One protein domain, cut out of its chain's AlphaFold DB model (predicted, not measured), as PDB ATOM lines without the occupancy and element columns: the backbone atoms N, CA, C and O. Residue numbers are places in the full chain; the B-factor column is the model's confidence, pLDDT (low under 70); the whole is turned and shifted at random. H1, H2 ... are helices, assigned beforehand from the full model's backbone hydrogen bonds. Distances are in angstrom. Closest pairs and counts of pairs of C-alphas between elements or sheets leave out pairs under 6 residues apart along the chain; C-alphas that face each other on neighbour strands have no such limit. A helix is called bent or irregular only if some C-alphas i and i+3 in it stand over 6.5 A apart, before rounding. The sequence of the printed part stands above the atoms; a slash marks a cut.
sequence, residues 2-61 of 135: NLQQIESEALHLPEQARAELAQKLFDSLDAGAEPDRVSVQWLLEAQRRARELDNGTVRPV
ATOM      1  N   ASN A   2     -58.055  26.698  37.221       93.69
ATOM      2  CA  ASN A   2     -58.144  25.237  37.145       93.69
ATOM      3  C   ASN A   2     -58.536  24.802  35.717       93.69
ATOM      4  O   ASN A   2     -58.930  25.642  34.910       93.69
ATOM      5  N   LEU A   3     -58.424  23.505  35.409       92.56
ATOM      6  CA  LEU A   3     -58.736  22.966  34.075       92.56
ATOM      7  C   LEU A   3     -60.157  23.341  33.622       92.56
ATOM      8  O   LEU A   3     -60.361  23.769  32.498       92.56
ATOM      9  N   GLN A   4     -61.116  23.253  34.541       93.88
ATOM     10  CA  GLN A   4     -62.532  23.503  34.281       93.88
ATOM     11  C   GLN A   4     -62.814  24.969  33.903       93.88
ATOM     12  O   GLN A   4     -63.656  25.252  33.058       93.88
ATOM     13  N   GLN A   5     -62.084  25.909  34.508       93.75
ATOM     14  CA  GLN A   5     -62.123  27.328  34.153       93.75
ATOM     15  C   GLN A   5     -61.504  27.571  32.773       93.75
ATOM     16  O   GLN A   5     -62.085  28.300  31.982       93.75
ATOM     17  N   ILE A   6     -60.372  26.926  32.468       94.38
ATOM     18  CA  ILE A   6     -59.695  27.038  31.165       94.38
ATOM     19  C   ILE A   6     -60.585  26.509  30.038       94.38
ATOM     20  O   ILE A   6     -60.745  27.171  29.019       94.38
ATOM     21  N   GLU A   7     -61.188  25.336  30.235       94.69
ATOM     22  CA  GLU A   7     -62.108  24.717  29.280       94.69
ATOM     23  C   GLU A   7     -63.336  25.600  29.049       94.69
ATOM     24  O   GLU A   7     -63.675  25.912  27.908       94.69
ATOM     25  N   SER A   8     -63.955  26.083  30.132       95.38
ATOM     26  CA  SER A   8     -65.087  27.003  30.040       95.38
ATOM     27  C   SER A   8     -64.716  28.262  29.259       95.38
ATOM     28  O   SER A   8     -65.454  28.657  28.364       95.38
ATOM     29  N   GLU A   9     -63.593  28.909  29.569       96.25
ATOM     30  CA  GLU A   9     -63.156  30.122  28.867       96.25
ATOM     31  C   GLU A   9     -62.834  29.856  27.389       96.25
ATOM     32  O   GLU A   9     -63.234  30.644  26.533       96.25
ATOM     33  N   ALA A  10     -62.196  28.725  27.072       96.19
ATOM     34  CA  ALA A  10     -61.912  28.318  25.698       96.19
ATOM     35  C   ALA A  10     -63.201  28.100  24.890       96.19
ATOM     36  O   ALA A  10     -63.308  28.585  23.767       96.19
ATOM     37  N   LEU A  11     -64.214  27.452  25.469       96.31
ATOM     38  CA  LEU A  11     -65.501  27.222  24.803       96.31
ATOM     39  C   LEU A  11     -66.295  28.515  24.546       96.31
ATOM     40  O   LEU A  11     -67.108  28.553  23.624       96.31
ATOM     41  N   HIS A  12     -66.046  29.585  25.310       96.94
ATOM     42  CA  HIS A  12     -66.657  30.901  25.071       96.94
ATOM     43  C   HIS A  12     -66.008  31.676  23.913       96.94
ATOM     44  O   HIS A  12     -66.553  32.697  23.483       96.94
ATOM     45  N   LEU A  13     -64.861  31.228  23.399       96.69
ATOM     46  CA  LEU A  13     -64.227  31.859  22.247       96.69
ATOM     47  C   LEU A  13     -65.028  31.590  20.958       96.69
ATOM     48  O   LEU A  13     -65.679  30.547  20.835       96.69
ATOM     49  N   PRO A  14     -64.956  32.494  19.963       96.25
ATOM     50  CA  PRO A  14     -65.428  32.213  18.610       96.25
ATOM     51  C   PRO A  14     -64.731  30.984  18.008       96.25
ATOM     52  O   PRO A  14     -63.565  30.741  18.304       96.25
ATOM     53  N   GLU A  15     -65.418  30.270  17.113       92.38
ATOM     54  CA  GLU A  15     -64.936  29.042  16.448       92.38
ATOM     55  C   GLU A  15     -63.503  29.166  15.920       92.38
ATOM     56  O   GLU A  15     -62.619  28.421  16.327       92.38
ATOM     57  N   GLN A  16     -63.223  30.214  15.143       90.19
ATOM     58  CA  GLN A  16     -61.885  30.448  14.599       90.19
ATOM     59  C   GLN A  16     -60.791  30.526  15.681       90.19
ATOM     60  O   GLN A  16     -59.707  29.973  15.523       90.19
ATOM     61  N   ALA A  17     -61.079  31.193  16.802       91.06
ATOM     62  CA  ALA A  17     -60.122  31.354  17.892       91.06
ATOM     63  C   ALA A  17     -59.940  30.061  18.703       91.06
ATOM     64  O   ALA A  17     -58.860  29.829  19.247       91.06
ATOM     65  N   ARG A  18     -60.967  29.205  18.768       97.38
ATOM     66  CA  ARG A  18     -60.849  27.870  19.365       97.38
ATOM     67  C   ARG A  18     -60.013  26.941  18.502       97.38
ATOM     68  O   ARG A  18     -59.117  26.309  19.048       97.38
ATOM     69  N   ALA A  19     -60.237  26.920  17.190       93.06
ATOM     70  CA  ALA A  19     -59.414  26.159  16.252       93.06
ATOM     71  C   ALA A  19     -57.929  26.553  16.358       93.06
ATOM     72  O   ALA A  19     -57.055  25.695  16.485       93.06
ATOM     73  N   GLU A  20     -57.634  27.857  16.405       94.94
ATOM     74  CA  GLU A  20     -56.269  28.356  16.610       94.94
ATOM     75  C   GLU A  20     -55.674  27.940  17.963       94.94
ATOM     76  O   GLU A  20     -54.486  27.622  18.051       94.94
ATOM     77  N   LEU A  21     -56.471  27.962  19.036       96.50
ATOM     78  CA  LEU A  21     -56.033  27.525  20.361       96.50
ATOM     79  C   LEU A  21     -55.769  26.013  20.392       96.50
ATOM     80  O   LEU A  21     -54.751  25.592  20.937       96.50
ATOM     81  N   ALA A  22     -56.640  25.213  19.779       95.94
ATOM     82  CA  ALA A  22     -56.485  23.768  19.666       95.94
ATOM     83  C   ALA A  22     -55.213  23.400  18.894       95.94
ATOM     84  O   ALA A  22     -54.438  22.578  19.379       95.94
ATOM     85  N   GLN A  23     -54.938  24.067  17.765       92.19
ATOM     86  CA  GLN A  23     -53.702  23.861  17.007       92.19
ATOM     87  C   GLN A  23     -52.465  24.171  17.855       92.19
ATOM     88  O   GLN A  23     -51.561  23.350  17.945       92.19
ATOM     89  N   LYS A  24     -52.443  25.306  18.565       94.19
ATOM     90  CA  LYS A  24     -51.308  25.671  19.436       94.19
ATOM     91  C   LYS A  24     -51.082  24.666  20.565       94.19
ATOM     92  O   LYS A  24     -49.940  24.396  20.933       94.19
ATOM     93  N   LEU A  25     -52.160  24.135  21.143       94.31
ATOM     94  CA  LEU A  25     -52.074  23.098  22.169       94.31
ATOM     95  C   LEU A  25     -51.554  21.785  21.578       94.31
ATOM     96  O   LEU A  25     -50.700  21.153  22.193       94.31
ATOM     97  N   PHE A  26     -52.016  21.411  20.385       88.88
ATOM     98  CA  PHE A  26     -51.523  20.248  19.657       88.88
ATOM     99  C   PHE A  26     -50.026  20.373  19.344       88.88
ATOM    100  O   PHE A  26     -49.258  19.492  19.718       88.88
ATOM    101  N   ASP A  27     -49.592  21.503  18.783       85.75
ATOM    102  CA  ASP A  27     -48.181  21.777  18.483       85.75
ATOM    103  C   ASP A  27     -47.316  21.723  19.750       85.75
ATOM    104  O   ASP A  27     -46.193  21.225  19.730       85.75
ATOM    105  N   SER A  28     -47.837  22.196  20.886       89.38
ATOM    106  CA  SER A  28     -47.135  22.107  22.171       89.38
ATOM    107  C   SER A  28     -46.970  20.669  22.663       89.38
ATOM    108  O   SER A  28     -46.001  20.389  23.373       89.38
ATOM    109  N   LEU A  29     -47.919  19.781  22.359       84.56
ATOM    110  CA  LEU A  29     -47.825  18.360  22.693       84.56
ATOM    111  C   LEU A  29     -46.845  17.652  21.754       84.56
ATOM    112  O   LEU A  29     -46.040  16.844  22.218       84.56
ATOM    113  N   ASP A  30     -46.874  17.997  20.467       74.81
ATOM    114  CA  ASP A  30     -46.004  17.420  19.441       74.81
ATOM    115  C   ASP A  30     -44.543  17.868  19.607       74.81
ATOM    116  O   ASP A  30     -43.624  17.063  19.501       74.81
ATOM    117  N   ALA A  31     -44.301  19.116  20.021       74.31
ATOM    118  CA  ALA A  31     -42.961  19.623  20.329       74.31
ATOM    119  C   ALA A  31     -42.279  18.897  21.507       74.31
ATOM    120  O   ALA A  31     -41.053  18.922  21.627       74.31
ATOM    121  N   GLY A  32     -43.063  18.277  22.397       66.25
ATOM    122  CA  GLY A  32     -42.567  17.430  23.484       66.25
ATOM    123  C   GLY A  32     -42.457  15.950  23.111       66.25
ATOM    124  O   GLY A  32     -41.892  15.169  23.881       66.25
ATOM    125  N   ALA A  33     -42.998  15.546  21.959       63.06
ATOM    126  CA  ALA A  33     -42.829  14.204  21.441       63.06
ATOM    127  C   ALA A  33     -41.416  14.084  20.867       63.06
ATOM    128  O   ALA A  33     -41.027  14.842  19.990       63.06
ATOM    129  N   GLU A  34     -40.637  13.120  21.358       61.94
ATOM    130  CA  GLU A  34     -39.360  12.753  20.742       61.94
ATOM    131  C   GLU A  34     -39.643  12.294  19.299       61.94
ATOM    132  O   GLU A  34     -40.147  11.169  19.131       61.94
ATOM    133  N   PRO A  35     -39.337  13.102  18.262       59.03
ATOM    134  CA  PRO A  35     -39.735  12.809  16.877       59.03
ATOM    135  C   PRO A  35     -39.183  11.451  16.425       59.03
ATOM    136  O   PRO A  35     -39.809  10.678  15.692       59.03
ATOM    137  N   ASP A  36     -38.021  11.110  16.976       59.66
ATOM    138  CA  ASP A  36     -37.284   9.895  16.687       59.66
ATOM    139  C   ASP A  36     -37.913   8.647  17.319       59.66
ATOM    140  O   ASP A  36     -37.765   7.553  16.778       59.66
ATOM    141  N   ARG A  37     -38.650   8.743  18.436       58.06
ATOM    142  CA  ARG A  37     -39.195   7.545  19.110       58.06
ATOM    143  C   ARG A  37     -40.331   6.903  18.326       58.06
ATOM    144  O   ARG A  37     -40.329   5.683  18.161       58.06
ATOM    145  N   VAL A  38     -41.284   7.704  17.848       61.59
ATOM    146  CA  VAL A  38     -42.391   7.210  17.013       61.59
ATOM    147  C   VAL A  38     -41.823   6.668  15.701       61.59
ATOM    148  O   VAL A  38     -42.123   5.534  15.326       61.59
ATOM    149  N   SER A  39     -40.905   7.411  15.078       68.12
ATOM    150  CA  SER A  39     -40.216   7.004  13.850       68.12
ATOM    151  C   SER A  39     -39.459   5.674  13.999       68.12
ATOM    152  O   SER A  39     -39.630   4.766  13.185       68.12
ATOM    153  N   VAL A  40     -38.697   5.484  15.082       76.19
ATOM    154  CA  VAL A  40     -37.931   4.249  15.326       76.19
ATOM    155  C   VAL A  40     -38.842   3.048  15.574       76.19
ATOM    156  O   VAL A  40     -38.578   1.972  15.038       76.19
ATOM    157  N   GLN A  41     -39.917   3.191  16.355       77.31
ATOM    158  CA  GLN A  41     -40.840   2.074  16.601       77.31
ATOM    159  C   GLN A  41     -41.563   1.642  15.317       77.31
ATOM    160  O   GLN A  41     -41.655   0.444  15.037       77.31
ATOM    161  N   TRP A  42     -42.000   2.598  14.493       83.12
ATOM    162  CA  TRP A  42     -42.589   2.300  13.186       83.12
ATOM    163  C   TRP A  42     -41.584   1.691  12.212       83.12
ATOM    164  O   TRP A  42     -41.927   0.754  11.492       83.12
ATOM    165  N   LEU A  43     -40.334   2.158  12.221       84.88
ATOM    166  CA  LEU A  43     -39.265   1.584  11.409       84.88
ATOM    167  C   LEU A  43     -38.987   0.124  11.797       84.88
ATOM    168  O   LEU A  43     -38.844  -0.730  10.920       84.88
ATOM    169  N   LEU A  44     -38.947  -0.181  13.096       84.38
ATOM    170  CA  LEU A  44     -38.782  -1.548  13.593       84.38
ATOM    171  C   LEU A  44     -39.949  -2.450  13.172       84.38
ATOM    172  O   LEU A  44     -39.718  -3.574  12.721       84.38
ATOM    173  N   GLU A  45     -41.188  -1.962  13.267       90.00
ATOM    174  CA  GLU A  45     -42.372  -2.700  12.810       90.00
ATOM    175  C   GLU A  45     -42.343  -2.926  11.292       90.00
ATOM    176  O   GLU A  45     -42.591  -4.042  10.830       90.00
ATOM    177  N   ALA A  46     -41.975  -1.910  10.506       88.94
ATOM    178  CA  ALA A  46     -41.845  -2.022   9.056       88.94
ATOM    179  C   ALA A  46     -40.796  -3.076   8.667       88.94
ATOM    180  O   ALA A  46     -41.067  -3.949   7.842       88.94
ATOM    181  N   GLN A  47     -39.628  -3.064   9.319       91.44
ATOM    182  CA  GLN A  47     -38.591  -4.081   9.118       91.44
ATOM    183  C   GLN A  47     -39.036  -5.480   9.563       91.44
ATOM    184  O   GLN A  47     -38.617  -6.479   8.969       91.44
ATOM    185  N   ARG A  48     -39.851  -5.596  10.621       93.94
ATOM    186  CA  ARG A  48     -40.422  -6.886  11.034       93.94
ATOM    187  C   ARG A  48     -41.355  -7.425   9.950       93.94
ATOM    188  O   ARG A  48     -41.177  -8.562   9.526       93.94
ATOM    189  N   ARG A  49     -42.279  -6.597   9.454       91.38
ATOM    190  CA  ARG A  49     -43.253  -6.992   8.424       91.38
ATOM    191  C   ARG A  49     -42.610  -7.320   7.081       91.38
ATOM    192  O   ARG A  49     -43.024  -8.282   6.445       91.38
ATOM    193  N   ALA A  50     -41.581  -6.579   6.671       92.06
ATOM    194  CA  ALA A  50     -40.813  -6.907   5.469       92.06
ATOM    195  C   ALA A  50     -40.200  -8.313   5.574       92.06
ATOM    196  O   ALA A  50     -40.419  -9.151   4.706       92.06
ATOM    197  N   ARG A  51     -39.550  -8.627   6.704       93.06
ATOM    198  CA  ARG A  51     -38.987  -9.966   6.949       93.06
ATOM    199  C   ARG A  51     -40.043 -11.066   7.004       93.06
ATOM    200  O   ARG A  51     -39.791 -12.169   6.535       93.06
ATOM    201  N   GLU A  52     -41.206 -10.802   7.593       94.94
ATOM    202  CA  GLU A  52     -42.321 -11.757   7.607       94.94
ATOM    203  C   GLU A  52     -42.818 -12.080   6.189       94.94
ATOM    204  O   GLU A  52     -43.151 -13.236   5.915       94.94
ATOM    205  N   LEU A  53     -42.843 -11.085   5.297       92.19
ATOM    206  CA  LEU A  53     -43.195 -11.256   3.886       92.19
ATOM    207  C   LEU A  53     -42.111 -12.023   3.121       92.19
ATOM    208  O   LEU A  53     -42.432 -13.010   2.462       92.19
ATOM    209  N   ASP A  54     -40.846 -11.617   3.253       94.06
ATOM    210  CA  ASP A  54     -39.705 -12.232   2.556       94.06
ATOM    211  C   ASP A  54     -39.525 -13.708   2.939       94.06
ATOM    212  O   ASP A  54     -39.259 -14.558   2.090       94.06
ATOM    213  N   ASN A  55     -39.722 -14.030   4.220       95.00
ATOM    214  CA  ASN A  55     -39.615 -15.398   4.730       95.00
ATOM    215  C   ASN A  55     -40.879 -16.239   4.479       95.00
ATOM    216  O   ASN A  55     -40.898 -17.423   4.812       95.00
ATOM    217  N   GLY A  56     -41.951 -15.645   3.940       93.19
ATOM    218  CA  GLY A  56     -43.227 -16.328   3.717       93.19
ATOM    219  C   GLY A  56     -43.965 -16.723   5.002       93.19
ATOM    220  O   GLY A  56     -44.872 -17.555   4.956       93.19
ATOM    221  N   THR A  57     -43.599 -16.137   6.147       94.69
ATOM    222  CA  THR A  57     -44.250 -16.372   7.449       94.69
ATOM    223  C   THR A  57     -45.693 -15.871   7.447       94.69
ATOM    224  O   THR A  57     -46.548 -16.401   8.156       94.69
ATOM    225  N   VAL A  58     -45.977 -14.855   6.629       92.88
ATOM    226  CA  VAL A  58     -47.321 -14.312   6.425       92.88
ATOM    227  C   VAL A  58     -47.708 -14.395   4.954       92.88
ATOM    228  O   VAL A  58     -46.878 -14.264   4.057       92.88
ATOM    229  N   ARG A  59     -49.002 -14.598   4.692       92.56
ATOM    230  CA  ARG A  59     -49.535 -14.607   3.328       92.56
ATOM    231  C   ARG A  59     -49.956 -13.186   2.937       92.56
ATOM    232  O   ARG A  59     -50.917 -12.686   3.526       92.56
ATOM    233  N   PRO A  60     -49.311 -12.547   1.942       87.69
ATOM    234  CA  PRO A  60     -49.734 -11.233   1.484       87.69
ATOM    235  C   PRO A  60     -51.133 -11.294   0.869       87.69
ATOM    236  O   PRO A  60     -51.529 -12.282   0.237       87.69
ATOM    237  N   VAL A  61     -51.883 -10.211   1.043       89.12
ATOM    238  CA  VAL A  61     -53.149 -10.008   0.343       89.12
ATOM    239  C   VAL A  61     -52.835  -9.330  -0.993       89.12
ATOM    240  O   VAL A  61     -52.163  -8.302  -0.983       89.12
TER     241      VAL A  61
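What this domain is: This is residues 2 to 61 of the 135 residues of the protein "Putative addiction module component, TIGR02574 family" of Candidatus Kentron sp. TC (UniProt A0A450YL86). Two longer helices, H2 and H3, make the arms of a wide, open V, and the shorter H1 turns back at the first end of H2. The helices are strung one after another and H3 touches no helix, with no common core between them. The printed part has 60 residues with three named helices, in the order H1, H2, H3, and no named strand; the class is all helix. The whole is extended, with a radius of gyration of the C-alphas of 20.7 A and spans of 57 by 26 by 20 A.

How they stand to each other: H1, residues 3 to 11, and H2, residues 15 to 30, form a helical hairpin over a tight link of 3 residues. They only just touch, with 3 pairs of C-alphas within 8 A, and H2 does so with residues 18 to 21 alone. The closest C-alphas of the two are those of Ala 10 and Arg 18, 6.4 A apart. Their lines stand at a steep tilt of 44 degrees, opposite ways. H3, residues 35 to 54, is apart from H1 and from H2. In H1 and H2 every O i to N i+4 pair is within hydrogen-bond range; in H3, 15 of 16 are.

Where its parts are: H1 begins at C-alpha 3, (-58.736, 22.966, 34.075), and is 12.2 A long from first to last C-alpha. H2 measures 22.4 A and ends at C-alpha 30, (-46.004, 17.420, 19.441). H3 measures 28.8 A and ends at C-alpha 54, (-39.705, -12.232, 2.556). It is neither bent nor irregular, but only just: C-alphas 35 and 38 are 6.2 A apart.

The domain as a whole: The two C-alphas farthest apart, those of His 12 and Asn 55, are 57.3 A apart. Residues 2 to 9 and 23 to 48 stand free. The printed part has no cut, and the links from H1 to H2 and from H2 to H3 are tight. The mean pLDDT of the printed part is 87.3, and residues 32 to 39 are under 70.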